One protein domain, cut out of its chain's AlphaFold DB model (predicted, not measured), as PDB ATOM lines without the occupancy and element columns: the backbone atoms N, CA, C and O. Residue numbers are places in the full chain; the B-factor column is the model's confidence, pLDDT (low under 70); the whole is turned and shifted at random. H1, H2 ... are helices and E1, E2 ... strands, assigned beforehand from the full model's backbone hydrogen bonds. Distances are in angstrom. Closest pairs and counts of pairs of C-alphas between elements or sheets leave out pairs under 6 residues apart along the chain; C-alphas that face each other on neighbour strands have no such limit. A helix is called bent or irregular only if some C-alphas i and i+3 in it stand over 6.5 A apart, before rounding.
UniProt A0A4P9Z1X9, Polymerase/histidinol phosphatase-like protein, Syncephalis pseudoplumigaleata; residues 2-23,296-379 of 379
ATOM      1  N   ARG A   2     157.061 170.017 120.237       75.50
ATOM      2  CA  ARG A   2     157.546 169.719 118.867       75.50
ATOM      3  C   ARG A   2     157.630 170.925 117.920       75.50
ATOM      4  O   ARG A   2     158.627 171.089 117.233       75.50
ATOM      5  N   LEU A   3     156.656 171.837 117.978       73.12
ATOM      6  CA  LEU A   3     156.708 173.096 117.219       73.12
ATOM      7  C   LEU A   3     157.934 173.955 117.594       73.12
ATOM      8  O   LEU A   3     158.621 174.479 116.725       73.12
ATOM      9  N   CYS A   4     158.258 174.041 118.888       80.00
ATOM     10  CA  CYS A   4     159.438 174.765 119.372       80.00
ATOM     11  C   CYS A   4     160.754 174.144 118.872       80.00
ATOM     12  O   CYS A   4     161.706 174.875 118.625       80.00
ATOM     13  N   GLN A   5     160.806 172.817 118.693       78.94
ATOM     14  CA  GLN A   5     161.981 172.126 118.146       78.94
ATOM     15  C   GLN A   5     162.223 172.501 116.682       78.94
ATOM     16  O   GLN A   5     163.368 172.693 116.289       78.94
ATOM     17  N   ILE A   6     161.160 172.676 115.896       75.50
ATOM     18  CA  ILE A   6     161.279 173.137 114.509       75.50
ATOM     19  C   ILE A   6     161.701 174.584 114.405       75.50
ATOM     20  O   ILE A   6     162.555 174.903 113.586       75.50
ATOM     21  N   ILE A   7     161.147 175.448 115.251       78.31
ATOM     22  CA  ILE A   7     161.553 176.853 115.282       78.31
ATOM     23  C   ILE A   7     163.045 176.942 115.629       78.31
ATOM     24  O   ILE A   7     163.786 177.652 114.956       78.31
ATOM     25  N   ALA A   8     163.506 176.164 116.613       81.75
ATOM     26  CA  ALA A   8     164.921 176.091 116.972       81.75
ATOM     27  C   ALA A   8     165.797 175.516 115.842       81.75
ATOM     28  O   ALA A   8     166.890 176.022 115.608       81.75
ATOM     29  N   PHE A   9     165.320 174.500 115.118       78.44
ATOM     30  CA  PHE A   9     166.030 173.922 113.976       78.44
ATOM     31  C   PHE A   9     166.177 174.918 112.818       78.44
ATOM     32  O   PHE A   9     167.284 175.113 112.321       78.44
ATOM     33  N   LEU A  10     165.093 175.597 112.433       73.94
ATOM     34  CA  LEU A  10     165.111 176.623 111.386       73.94
ATOM     35  C   LEU A  10     166.003 177.807 111.777       73.94
ATOM     36  O   LEU A  10     166.785 178.280 110.955       73.94
ATOM     37  N   ALA A  11     165.949 178.243 113.040       79.56
ATOM     38  CA  ALA A  11     166.847 179.273 113.561       79.56
ATOM     39  C   ALA A  11     168.318 178.821 113.520       79.56
ATOM     40  O   ALA A  11     169.185 179.587 113.109       79.56
ATOM     41  N   GLY A  12     168.601 177.567 113.882       80.19
ATOM     42  CA  GLY A  12     169.938 176.981 113.786       80.19
ATOM     43  C   GLY A  12     170.455 176.921 112.347       80.19
ATOM     44  O   GLY A  12     171.591 177.313 112.094       80.19
ATOM     45  N   MET A  13     169.616 176.506 111.392       71.56
ATOM     46  CA  MET A  13     169.962 176.516 109.966       71.56
ATOM     47  C   MET A  13     170.242 177.926 109.453       71.56
ATOM     48  O   MET A  13     171.206 178.111 108.720       71.56
ATOM     49  N   ALA A  14     169.452 178.921 109.867       72.00
ATOM     50  CA  ALA A  14     169.683 180.314 109.500       72.00
ATOM     51  C   ALA A  14     171.021 180.843 110.040       72.00
ATOM     52  O   ALA A  14     171.757 181.503 109.313       72.00
ATOM     53  N   VAL A  15     171.382 180.506 111.282       78.38
ATOM     54  CA  VAL A  15     172.685 180.872 111.862       78.38
ATOM     55  C   VAL A  15     173.834 180.193 111.115       78.38
ATOM     56  O   VAL A  15     174.802 180.859 110.763       78.38
ATOM     57  N   VAL A  16     173.730 178.892 110.831       71.88
ATOM     58  CA  VAL A  16     174.760 178.154 110.079       71.88
ATOM     59  C   VAL A  16     174.912 178.708 108.663       71.88
ATOM     60  O   VAL A  16     176.035 178.895 108.211       71.88
ATOM     61  N   ALA A  17     173.810 179.031 107.990       67.62
ATOM     62  CA  ALA A  17     173.822 179.682 106.687       67.62
ATOM     63  C   ALA A  17     174.536 181.039 106.720       67.62
ATOM     64  O   ALA A  17     175.443 181.265 105.932       67.62
ATOM     65  N   LEU A  18     174.199 181.914 107.673       69.25
ATOM     66  CA  LEU A  18     174.855 183.218 107.818       69.25
ATOM     67  C   LEU A  18     176.360 183.087 108.089       69.25
ATOM     68  O   LEU A  18     177.155 183.842 107.530       69.25
ATOM     69  N   LEU A  19     176.752 182.120 108.923       71.44
ATOM     70  CA  LEU A  19     178.157 181.847 109.226       71.44
ATOM     71  C   LEU A  19     178.906 181.274 108.022       71.44
ATOM     72  O   LEU A  19     180.058 181.633 107.807       71.44
ATOM     73  N   LEU A  20     178.264 180.406 107.239       68.12
ATOM     74  CA  LEU A  20     178.860 179.828 106.043       68.12
ATOM     75  C   LEU A  20     178.993 180.859 104.933       68.12
ATOM     76  O   LEU A  20     180.080 180.945 104.385       68.12
ATOM     77  N   ASN A  21     177.977 181.685 104.673       65.00
ATOM     78  CA  ASN A  21     178.035 182.762 103.677       65.00
ATOM     79  C   ASN A  21     179.234 183.701 103.898       65.00
ATOM     80  O   ASN A  21     179.868 184.157 102.955       65.00
ATOM     81  N   ALA A  22     179.586 183.956 105.163       62.06
ATOM     82  CA  ALA A  22     180.727 184.790 105.527       62.06
ATOM     83  C   ALA A  22     182.103 184.115 105.323       62.06
ATOM     84  O   ALA A  22     183.122 184.789 105.450       62.06
ATOM     85  N   TYR A  23     182.152 182.803 105.053       62.91
ATOM     86  CA  TYR A  23     183.368 181.980 105.122       62.91
ATOM     87  C   TYR A  23     183.687 181.168 103.855       62.91
ATOM     88  O   TYR A  23     184.632 180.375 103.880       62.91
ATOM     89  N   ARG A 296     186.972 171.121  98.396       83.81
ATOM     90  CA  ARG A 296     186.416 171.783  99.593       83.81
ATOM     91  C   ARG A 296     185.021 172.340  99.330       83.81
ATOM     92  O   ARG A 296     184.151 172.185 100.180       83.81
ATOM     93  N   TRP A 297     184.818 172.945  98.161       85.19
ATOM     94  CA  TRP A 297     183.507 173.414  97.743       85.19
ATOM     95  C   TRP A 297     182.537 172.238  97.613       85.19
ATOM     96  O   TRP A 297     181.465 172.304  98.194       85.19
ATOM     97  N   GLU A 298     182.926 171.119  96.988       87.19
ATOM     98  CA  GLU A 298     182.052 169.937  96.854       87.19
ATOM     99  C   GLU A 298     181.559 169.403  98.206       87.19
ATOM    100  O   GLU A 298     180.388 169.055  98.351       87.19
ATOM    101  N   MET A 299     182.429 169.369  99.220       86.12
ATOM    102  CA  MET A 299     182.055 168.940 100.575       86.12
ATOM    103  C   MET A 299     181.078 169.902 101.256       86.12
ATOM    104  O   MET A 299     180.244 169.472 102.053       86.12
ATOM    105  N   LEU A 300     181.195 171.199 100.973       84.12
ATOM    106  CA  LEU A 300     180.378 172.240 101.591       84.12
ATOM    107  C   LEU A 300     179.130 172.586 100.770       84.12
ATOM    108  O   LEU A 300     178.201 173.169 101.328       84.12
ATOM    109  N   ALA A 301     179.068 172.196  99.494       85.06
ATOM    110  CA  ALA A 301     178.055 172.613  98.529       85.06
ATOM    111  C   ALA A 301     176.608 172.468  99.032       85.06
ATOM    112  O   ALA A 301     175.852 173.428  98.886       85.06
ATOM    113  N   PRO A 302     176.194 171.366  99.700       84.12
ATOM    114  CA  PRO A 302     174.837 171.273 100.245       84.12
ATOM    115  C   PRO A 302     174.495 172.404 101.223       84.12
ATOM    116  O   PRO A 302     173.374 172.906 101.225       84.12
ATOM    117  N   PHE A 303     175.460 172.827 102.042       80.88
ATOM    118  CA  PHE A 303     175.269 173.916 102.993       80.88
ATOM    119  C   PHE A 303     175.381 175.290 102.332       80.88
ATOM    120  O   PHE A 303     174.656 176.204 102.723       80.88
ATOM    121  N   VAL A 304     176.235 175.420 101.313       80.06
ATOM    122  CA  VAL A 304     176.313 176.619 100.469       80.06
ATOM    123  C   VAL A 304     174.967 176.884  99.804       80.06
ATOM    124  O   VAL A 304     174.439 177.974  99.952       80.06
ATOM    125  N   PHE A 305     174.325 175.885  99.195       83.56
ATOM    126  CA  PHE A 305     173.024 176.088  98.545       83.56
ATOM    127  C   PHE A 305     171.911 176.501  99.514       83.56
ATOM    128  O   PHE A 305     171.070 177.334  99.178       83.56
ATOM    129  N   VAL A 306     171.897 175.940 100.727       79.38
ATOM    130  CA  VAL A 306     170.967 176.377 101.782       79.38
ATOM    131  C   VAL A 306     171.249 177.827 102.172       79.38
ATOM    132  O   VAL A 306     170.316 178.614 102.335       79.38
ATOM    133  N   SER A 307     172.527 178.175 102.311       79.44
ATOM    134  CA  SER A 307     172.967 179.533 102.604       79.44
ATOM    135  C   SER A 307     172.555 180.517 101.512       79.44
ATOM    136  O   SER A 307     171.913 181.516 101.822       79.44
ATOM    137  N   ASP A 308     172.837 180.205 100.249       81.50
ATOM    138  CA  ASP A 308     172.507 181.029  99.087       81.50
ATOM    139  C   ASP A 308     171.001 181.268  98.985       81.50
ATOM    140  O   ASP A 308     170.569 182.393  98.752       81.50
ATOM    141  N   TYR A 309     170.179 180.242  99.230       82.94
ATOM    142  CA  TYR A 309     168.724 180.396  99.237       82.94
ATOM    143  C   TYR A 309     168.242 181.371 100.320       82.94
ATOM    144  O   TYR A 309     167.360 182.194 100.074       82.94
ATOM    145  N   LEU A 310     168.808 181.287 101.528       79.25
ATOM    146  CA  LEU A 310     168.453 182.181 102.631       79.25
ATOM    147  C   LEU A 310     168.974 183.602 102.398       79.25
ATOM    148  O   LEU A 310     168.255 184.565 102.661       79.25
ATOM    149  N   ALA A 311     170.190 183.736 101.870       78.69
ATOM    150  CA  ALA A 311     170.775 185.016 101.495       78.69
ATOM    151  C   ALA A 311     169.977 185.688 100.369       78.69
ATOM    152  O   ALA A 311     169.733 186.886 100.437       78.69
ATOM    153  N   ALA A 312     169.461 184.925  99.403       82.25
ATOM    154  CA  ALA A 312     168.661 185.436  98.290       82.25
ATOM    155  C   ALA A 312     167.339 186.112  98.709       82.25
ATOM    156  O   ALA A 312     166.678 186.719  97.875       82.25
ATOM    157  N   MET A 313     166.932 186.058  99.983       85.31
ATOM    158  CA  MET A 313     165.788 186.838 100.483       85.31
ATOM    159  C   MET A 313     166.058 188.343 100.513       85.31
ATOM    160  O   MET A 313     165.122 189.143 100.433       85.31
ATOM    161  N   TYR A 314     167.325 188.721 100.649       85.38
ATOM    162  CA  TYR A 314     167.780 190.097 100.613       85.38
ATOM    163  C   TYR A 314     169.067 190.170  99.806       85.38
ATOM    164  O   TYR A 314     170.107 189.670 100.227       85.38
ATOM    165  N   GLU A 315     169.014 190.853  98.674       85.00
ATOM    166  CA  GLU A 315     170.200 191.105  97.870       85.00
ATOM    167  C   GLU A 315     170.462 192.604  97.770       85.00
ATOM    168  O   GLU A 315     169.551 193.425  97.626       85.00
ATOM    169  N   GLN A 316     171.735 192.971  97.861       85.69
ATOM    170  CA  GLN A 316     172.190 194.267  97.386       85.69
ATOM    171  C   GLN A 316     172.592 194.068  95.939       85.69
ATOM    172  O   GLN A 316     173.459 193.247  95.661       85.69
ATOM    173  N   LEU A 317     171.964 194.803  95.027       85.56
ATOM    174  CA  LEU A 317     172.346 194.790  93.624       85.56
ATOM    175  C   LEU A 317     173.417 195.861  93.409       85.56
ATOM    176  O   LEU A 317     173.063 197.047  93.319       85.56
ATOM    177  N   PRO A 318     174.715 195.496  93.379       86.62
ATOM    178  CA  PRO A 318     175.762 196.442  93.041       86.62
ATOM    179  C   PRO A 318     175.617 196.885  91.583       86.62
ATOM    180  O   PRO A 318     175.192 196.117  90.718       86.62
ATOM    181  N   GLY A 319     175.984 198.137  91.312       90.50
ATOM    182  CA  GLY A 319     176.174 198.600  89.940       90.50
ATOM    183  C   GLY A 319     177.413 197.980  89.290       90.50
ATOM    184  O   GLY A 319     178.105 197.148  89.872       90.50
ATOM    185  N   MET A 320     177.738 198.447  88.089       93.88
ATOM    186  CA  MET A 320     179.022 198.175  87.450       93.88
ATOM    187  C   MET A 320     180.163 198.704  88.342       93.88
ATOM    188  O   MET A 320     180.093 199.866  88.764       93.88
ATOM    189  N   PRO A 321     181.191 197.897  88.670       93.62
ATOM    190  CA  PRO A 321     182.359 198.376  89.398       93.62
ATOM    191  C   PRO A 321     183.054 199.523  88.662       93.62
ATOM    192  O   PRO A 321     183.302 199.453  87.463       93.62
ATOM    193  N   SER A 322     183.425 200.573  89.392       93.62
ATOM    194  CA  SER A 322     184.233 201.668  88.843       93.62
ATOM    195  C   SER A 322     185.724 201.343  88.770       93.62
ATOM    196  O   SER A 322     186.498 202.159  88.274       93.62
ATOM    197  N   PHE A 323     186.133 200.215  89.366       93.06
ATOM    198  CA  PHE A 323     187.524 199.863  89.670       93.06
ATOM    199  C   PHE A 323     188.271 200.932  90.488       93.06
ATOM    200  O   PHE A 323     189.501 200.989  90.478       93.06
ATOM    201  N   GLN A 324     187.526 201.775  91.211       90.00
ATOM    202  CA  GLN A 324     188.013 202.819  92.124       90.00
ATOM    203  C   GLN A 324     187.360 202.719  93.517       90.00
ATOM    204  O   GLN A 324     187.328 203.694  94.258       90.00
ATOM    205  N   GLY A 325     186.823 201.546  93.878       88.25
ATOM    206  CA  GLY A 325     186.175 201.316  95.179       88.25
ATOM    207  C   GLY A 325     184.726 201.811  95.278       88.25
ATOM    208  O   GLY A 325     184.168 201.843  96.368       88.25
ATOM    209  N   GLU A 326     184.108 202.170  94.150       90.69
ATOM    210  CA  GLU A 326     182.709 202.606  94.065       90.69
ATOM    211  C   GLU A 326     181.974 201.895  92.914       90.69
ATOM    212  O   GLU A 326     182.593 201.214  92.094       90.69
ATOM    213  N   PHE A 327     180.657 202.100  92.812       93.94
ATOM    214  CA  PHE A 327     179.828 201.608  91.708       93.94
ATOM    215  C   PHE A 327     179.335 202.744  90.804       93.94
ATOM    216  O   PHE A 327     179.150 203.894  91.221       93.94
ATOM    217  N   CYS A 328     179.112 202.418  89.534       94.88
ATOM    218  CA  CYS A 328     178.674 203.375  88.523       94.88
ATOM    219  C   CYS A 328     177.204 203.754  88.671       94.88
ATOM    220  O   CYS A 328     176.848 204.917  88.458       94.88
ATOM    221  N   GLN A 329     176.390 202.802  89.115       94.88
ATOM    222  CA  GLN A 329     175.006 202.985  89.523       94.88
ATOM    223  C   GLN A 329     174.903 202.920  91.050       94.88
ATOM    224  O   GLN A 329     175.705 202.267  91.717       94.88
ATOM    225  N   THR A 330     173.897 203.592  91.606       90.19
ATOM    226  CA  THR A 330     173.598 203.526  93.038       90.19
ATOM    227  C   THR A 330     173.124 202.126  93.402       90.19
ATOM    228  O   THR A 330     172.124 201.670  92.856       90.19
ATOM    229  N   THR A 331     173.803 201.466  94.339       87.81
ATOM    230  CA  THR A 331     173.398 200.151  94.850       87.81
ATOM    231  C   THR A 331     171.958 200.190  95.353       87.81
ATOM    232  O   THR A 331     171.603 201.041  96.173       87.81
ATOM    233  N   THR A 332     171.129 199.265  94.870       86.44
ATOM    234  CA  THR A 332     169.724 199.166  95.284       86.44
ATOM    235  C   THR A 332     169.509 197.911  96.128       86.44
ATOM    236  O   THR A 332     169.919 196.824  95.718       86.44
ATOM    237  N   PRO A 333     168.900 198.026  97.320       89.12
ATOM    238  CA  PRO A 333     168.489 196.857  98.080       89.12
ATOM    239  C   PRO A 333     167.213 196.263  97.472       89.12
ATOM    240  O   PRO A 333     166.264 196.996  97.183       89.12
ATOM    241  N   GLN A 334     167.162 194.942  97.331       86.94
ATOM    242  CA  GLN A 334     165.953 194.212  96.965       86.94
ATOM    243  C   GLN A 334     165.586 193.205  98.050       86.94
ATOM    244  O   GLN A 334     166.443 192.506  98.590       86.94
ATOM    245  N   PHE A 335     164.294 193.152  98.378       89.69
ATOM    246  CA  PHE A 335     163.743 192.208  99.343       89.69
ATOM    247  C   PHE A 335     162.694 191.320  98.680       89.69
ATOM    248  O   PHE A 335     161.675 191.801  98.177       89.69
ATOM    249  N   HIS A 336     162.915 190.012  98.738       89.62
ATOM    250  CA  HIS A 336     162.098 189.004  98.069       89.62
ATOM    251  C   HIS A 336     161.114 188.356  99.050       89.62
ATOM    252  O   HIS A 336     161.203 187.174  99.383       89.62
ATOM    253  N   GLY A 337     160.136 189.133  99.530       88.94
ATOM    254  CA  GLY A 337     159.210 188.702 100.593       88.94
ATOM    255  C   GLY A 337     158.406 187.431 100.282       88.94
ATOM    256  O   GLY A 337     158.119 186.644 101.184       88.94
ATOM    257  N   TYR A 338     158.094 187.171  99.008       92.12
ATOM    258  CA  TYR A 338     157.422 185.932  98.600       92.12
ATOM    259  C   TYR A 338     158.269 184.679  98.850       92.12
ATOM    260  O   TYR A 338     157.708 183.644  99.207       92.12
ATOM    261  N   MET A 339     159.599 184.763  98.725       90.31
ATOM    262  CA  MET A 339     160.491 183.640  99.037       90.31
ATOM    263  C   MET A 339     160.433 183.292 100.522       90.31
ATOM    264  O   MET A 339     160.365 182.117 100.876       90.31
ATOM    265  N   LEU A 340     160.369 184.302 101.394       84.88
ATOM    266  CA  LEU A 340     160.215 184.098 102.833       84.88
ATOM    267  C   LEU A 340     158.881 183.417 103.168       84.88
ATOM    268  O   LEU A 340     158.856 182.438 103.914       84.88
ATOM    269  N   VAL A 341     157.775 183.897 102.592       89.62
ATOM    270  CA  VAL A 341     156.453 183.276 102.782       89.62
ATOM    271  C   VAL A 341     156.459 181.827 102.289       89.62
ATOM    272  O   VAL A 341     155.991 180.937 103.000       89.62
ATOM    273  N   ALA A 342     157.032 181.569 101.110       90.31
ATOM    274  CA  ALA A 342     157.144 180.228 100.548       90.31
ATOM    275  C   ALA A 342     157.993 179.298 101.428       90.31
ATOM    276  O   ALA A 342     157.582 178.161 101.667       90.31
ATOM    277  N   LEU A 343     159.119 179.772 101.975       85.75
ATOM    278  CA  LEU A 343     159.942 178.996 102.905       85.75
ATOM    279  C   LEU A 343     159.155 178.616 104.163       85.75
ATOM    280  O   LEU A 343     159.192 177.457 104.582       85.75
ATOM    281  N   ILE A 344     158.436 179.569 104.763       84.50
ATOM    282  CA  ILE A 344     157.657 179.339 105.987       84.50
ATOM    283  C   ILE A 344     156.543 178.318 105.728       84.50
ATOM    284  O   ILE A 344     156.438 177.323 106.448       84.50
ATOM    285  N   LEU A 345     155.728 178.537 104.690       91.12
ATOM    286  CA  LEU A 345     154.612 177.649 104.354       91.12
ATOM    287  C   LEU A 345     155.097 176.261 103.919       91.12
ATOM    288  O   LEU A 345     154.526 175.256 104.338       91.12
ATOM    289  N   GLY A 346     156.175 176.194 103.135       89.38
ATOM    290  CA  GLY A 346     156.800 174.940 102.718       89.38
ATOM    291  C   GLY A 346     157.352 174.147 103.903       89.38
ATOM    292  O   GLY A 346     157.074 172.955 104.028       89.38
ATOM    293  N   SER A 347     158.054 174.810 104.826       85.38
ATOM    294  CA  SER A 347     158.571 174.181 106.050       85.38
ATOM    295  C   SER A 347     157.443 173.647 106.934       85.38
ATOM    296  O   SER A 347     157.536 172.536 107.459       85.38
ATOM    297  N   LEU A 348     156.346 174.403 107.059       86.69
ATOM    298  CA  LEU A 348     155.156 173.969 107.787       86.69
ATOM    299  C   LEU A 348     154.513 172.740 107.133       86.69
ATOM    300  O   LEU A 348     154.177 171.787 107.833       86.69
ATOM    301  N   ALA A 349     154.368 172.730 105.807       91.94
ATOM    302  CA  ALA A 349     153.808 171.598 105.075       91.94
ATOM    303  C   ALA A 349     154.668 170.332 105.228       91.94
ATOM    304  O   ALA A 349     154.134 169.268 105.543       91.94
ATOM    305  N   ILE A 350     155.996 170.447 105.085       90.62
ATOM    306  CA  ILE A 350     156.939 169.336 105.298       90.62
ATOM    307  C   ILE A 350     156.796 168.780 106.716       90.62
ATOM    308  O   ILE A 350     156.727 167.564 106.902       90.62
ATOM    309  N   TRP A 351     156.702 169.655 107.717       87.75
ATOM    310  CA  TRP A 351     156.505 169.226 109.096       87.75
ATOM    311  C   TRP A 351     155.176 168.505 109.316       87.75
ATOM    312  O   TRP A 351     155.159 167.437 109.926       87.75
ATOM    313  N   LEU A 352     154.070 169.045 108.803       89.50
ATOM    314  CA  LEU A 352     152.756 168.410 108.917       89.50
ATOM    315  C   LEU A 352     152.754 167.019 108.267       89.50
ATOM    316  O   LEU A 352     152.229 166.070 108.852       89.50
ATOM    317  N   CYS A 353     153.399 166.871 107.108       94.12
ATOM    318  CA  CYS A 353     153.607 165.576 106.462       94.12
ATOM    319  C   CYS A 353     154.433 164.624 107.340       94.12
ATOM    320  O   CYS A 353     154.055 163.465 107.508       94.12
ATOM    321  N   PHE A 354     155.528 165.103 107.935       91.50
ATOM    322  CA  PHE A 354     156.358 164.308 108.841       91.50
ATOM    323  C   PHE A 354     155.571 163.816 110.066       91.50
ATOM    324  O   PHE A 354     155.619 162.627 110.387       91.50
ATOM    325  N   GLU A 355     154.797 164.686 110.719       91.25
ATOM    326  CA  GLU A 355     153.955 164.310 111.864       91.25
ATOM    327  C   GLU A 355     152.864 163.308 111.461       91.25
ATOM    328  O   GLU A 355     152.605 162.351 112.194       91.25
ATOM    329  N   ALA A 356     152.257 163.468 110.278       94.06
ATOM    330  CA  ALA A 356     151.273 162.523 109.751       94.06
ATOM    331  C   ALA A 356     151.886 161.130 109.520       94.06
ATOM    332  O   ALA A 356     151.324 160.125 109.966       94.06
ATOM    333  N   VAL A 357     153.067 161.065 108.895       95.75
ATOM    334  CA  VAL A 357     153.818 159.815 108.683       95.75
ATOM    335  C   VAL A 357     154.202 159.180 110.017       95.75
ATOM    336  O   VAL A 357     153.978 157.987 110.223       95.75
ATOM    337  N   GLN A 358     154.723 159.963 110.962       93.38
ATOM    338  CA  GLN A 358     155.088 159.462 112.285       93.38
ATOM    339  C   GLN A 358     153.868 158.899 113.027       93.38
ATOM    340  O   GLN A 358     153.951 157.821 113.620       93.38
ATOM    341  N   CYS A 359     152.730 159.594 112.977       95.31
ATOM    342  CA  CYS A 359     151.480 159.137 113.576       95.31
ATOM    343  C   CYS A 359     151.030 157.798 112.973       95.31
ATOM    344  O   CYS A 359     150.727 156.858 113.716       95.31
ATOM    345  N   ALA A 360     151.074 157.670 111.642       95.62
ATOM    346  CA  ALA A 360     150.745 156.435 110.936       95.62
ATOM    347  C   ALA A 360     151.675 155.272 111.328       95.62
ATOM    348  O   ALA A 360     151.196 154.177 111.630       95.62
ATOM    349  N   LEU A 361     152.989 155.512 111.407       95.88
ATOM    350  CA  LEU A 361     153.977 154.506 111.816       95.88
ATOM    351  C   LEU A 361     153.768 154.047 113.265       95.88
ATOM    352  O   LEU A 361     153.757 152.846 113.536       95.88
ATOM    353  N   VAL A 362     153.548 154.977 114.199       95.62
ATOM    354  CA  VAL A 362     153.288 154.651 115.613       95.62
ATOM    355  C   VAL A 362     151.983 153.872 115.760       95.62
ATOM    356  O   VAL A 362     151.923 152.897 116.515       95.62
ATOM    357  N   HIS A 363     150.934 154.275 115.044       95.44
ATOM    358  CA  HIS A 363     149.661 153.563 115.050       95.44
ATOM    359  C   HIS A 363     149.815 152.141 114.494       95.44
ATOM    360  O   HIS A 363     149.403 151.179 115.149       95.44
ATOM    361  N   GLY A 364     150.476 151.999 113.341       96.06
ATOM    362  CA  GLY A 364     150.774 150.712 112.715       96.06
ATOM    363  C   GLY A 364     151.586 149.793 113.626       96.06
ATOM    364  O   GLY A 364     151.204 148.639 113.832       96.06
ATOM    365  N   TRP A 365     152.634 150.315 114.269       95.31
ATOM    366  CA  TRP A 365     153.430 149.576 115.250       95.31
ATOM    367  C   TRP A 365     152.584 149.092 116.431       95.31
ATOM    368  O   TRP A 365     152.626 147.916 116.785       95.31
ATOM    369  N   ARG A 366     151.747 149.960 117.016       94.62
ATOM    370  CA  ARG A 366     150.846 149.584 118.121       94.62
ATOM    371  C   ARG A 366     149.834 148.516 117.711       94.62
ATOM    372  O   ARG A 366     149.464 147.677 118.530       94.62
ATOM    373  N   MET A 367     149.342 148.537 116.474       94.06
ATOM    374  CA  MET A 367     148.470 147.479 115.956       94.06
ATOM    375  C   MET A 367     149.223 146.157 115.780       94.06
ATOM    376  O   MET A 367     148.723 145.114 116.202       94.06
ATOM    377  N   ALA A 368     150.420 146.196 115.194       94.00
ATOM    378  CA  ALA A 368     151.261 145.019 114.995       94.00
ATOM    379  C   ALA A 368     151.669 144.381 116.330       94.00
ATOM    380  O   ALA A 368     151.492 143.177 116.509       94.00
ATOM    381  N   ALA A 369     152.112 145.188 117.297       93.12
ATOM    382  CA  ALA A 369     152.480 144.741 118.637       93.12
ATOM    383  C   ALA A 369     151.303 144.075 119.367       93.12
ATOM    384  O   ALA A 369     151.471 143.002 119.943       93.12
ATOM    385  N   ARG A 370     150.090 144.646 119.277       93.31
ATOM    386  CA  ARG A 370     148.875 144.035 119.848       93.31
ATOM    387  C   ARG A 370     148.542 142.690 119.201       93.31
ATOM    388  O   ARG A 370     148.275 141.727 119.913       93.31
ATOM    389  N   LYS A 371     148.602 142.591 117.866       91.69
ATOM    390  CA  LYS A 371     148.401 141.314 117.152       91.69
ATOM    391  C   LYS A 371     149.458 140.273 117.531       91.69
ATOM    392  O   LYS A 371     149.134 139.095 117.657       91.69
ATOM    393  N   TRP A 372     150.706 140.697 117.708       90.62
ATOM    394  CA  TRP A 372     151.808 139.833 118.122       90.62
ATOM    395  C   TRP A 372     151.619 139.303 119.548       90.62
ATOM    396  O   TRP A 372     151.692 138.096 119.759       90.62
ATOM    397  N   GLN A 373     151.298 140.175 120.507       89.75
ATOM    398  CA  GLN A 373     151.001 139.781 121.889       89.75
ATOM    399  C   GLN A 373     149.815 138.812 121.972       89.75
ATOM    400  O   GLN A 373     149.918 137.798 122.652       89.75
ATOM    401  N   ALA A 374     148.737 139.060 121.221       87.56
ATOM    402  CA  ALA A 374     147.599 138.142 121.162       87.56
ATOM    403  C   ALA A 374     147.998 136.748 120.637       87.56
ATOM    404  O   ALA A 374     147.561 135.736 121.174       87.56
ATOM    405  N   ARG A 375     148.879 136.666 119.628       86.62
ATOM    406  CA  ARG A 375     149.399 135.379 119.125       86.62
ATOM    407  C   ARG A 375     150.280 134.640 120.134       86.62
ATOM    408  O   ARG A 375     150.308 133.416 120.097       86.62
ATOM    409  N   LEU A 376     151.001 135.359 120.995       83.38
ATOM    410  CA  LEU A 376     151.824 134.763 122.051       83.38
ATOM    411  C   LEU A 376     150.997 134.226 123.226       83.38
ATOM    412  O   LEU A 376     151.452 133.307 123.883       83.38
ATOM    413  N   GLN A 377     149.807 134.774 123.488       79.00
ATOM    414  CA  GLN A 377     148.918 134.307 124.565       79.00
ATOM    415  C   GLN A 377     148.087 133.067 124.191       79.00
ATOM    416  O   GLN A 377     147.497 132.442 125.066       79.00
ATOM    417  N   HIS A 378     148.018 132.723 122.901       71.38
ATOM    418  CA  HIS A 378     147.294 131.554 122.378       71.38
ATOM    419  C   HIS A 378     148.213 130.380 121.987       71.38
ATOM    420  O   HIS A 378     147.752 129.423 121.363       71.38
ATOM    421  N   LYS A 379     149.501 130.457 122.325       55.59
ATOM    422  CA  LYS A 379     150.466 129.353 122.291       55.59
ATOM    423  C   LYS A 379     150.882 129.041 123.716       55.59
ATOM    424  O   LYS A 379     151.160 127.851 123.967       55.59
TER     425      LYS A 379
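What this domain is: This is residues 2 to 23 and 296 to 379 of the 379 residues of the protein "Polymerase/histidinol phosphatase-like protein" of Syncephalis pseudoplumigaleata (UniProt A0A4P9Z1X9). A small two-stranded hairpin, E1 and E2, ends in a long loop and leads into one very long helix, H3, whose residues 356 to 377 stick out at the opposite end and make much of the length. Beside the first part of H3, H1 and the kinked H2 pack on each other at a steep angle. The 106 printed residues hold three named helices and two named strands in the order H1, H2, E1, E2, H3; the sheet is E1 - E2, antiparallel, and the class is mostly helix. The whole is extended, with a radius of gyration of the C-alphas of 23.7 A and spans of 88 by 32 by 19 A.

How they stand to each other: E1, residues 314 to 317, and E2, residues 332 to 335, are antiparallel neighbours in a hairpin, at 157 degrees between directions; N 334 and O 315 are 2.8 A apart and N 317 and O 332 3.0 A, both within hydrogen-bond range. H2, residues 296 to 311, touches H1, residues 2 to 21, which takes part with residues 14 to 21 alone; their closest C-alphas, of Ala 17 and Ser 307, are 4.2 A apart, at a steep tilt of 65 degrees, opposite ways. H3, residues 337 to 377, is near H1, with 9 pairs of C-alphas within 10 A, and near H2, with 6. H1 and E1 are apart. Every O i to N i+4 pair is within hydrogen-bond range in H1 and H3, and 10 of 12 in H2.

Where its parts are: H3 is 60.3 A long, from C-alpha 337 at (159.210, 188.702, 100.593) to C-alpha 377 at (148.918, 134.307, 124.565). H1 is 28.6 A long and begins at C-alpha 2, (157.546, 169.719, 118.867). H2, 20.6 A, has a kink of 58 degrees near residue 303 and is irregular: C-alphas 299 and 302 are 7.6 A apart. E1 measures 9.6 A and E2 10.0 A.

The domain as a whole: The farthest C-alphas, of Gln 324 and Lys 379, are 87.8 A apart. Residues 24 to 295 are not printed; C-alphas 23 and 296 are 12.0 A apart across the cut. The link E1 to E2 is long, and residues 356 to 379 stand free. Residues 17 to 18, 20 to 23 and 379 are under pLDDT 70.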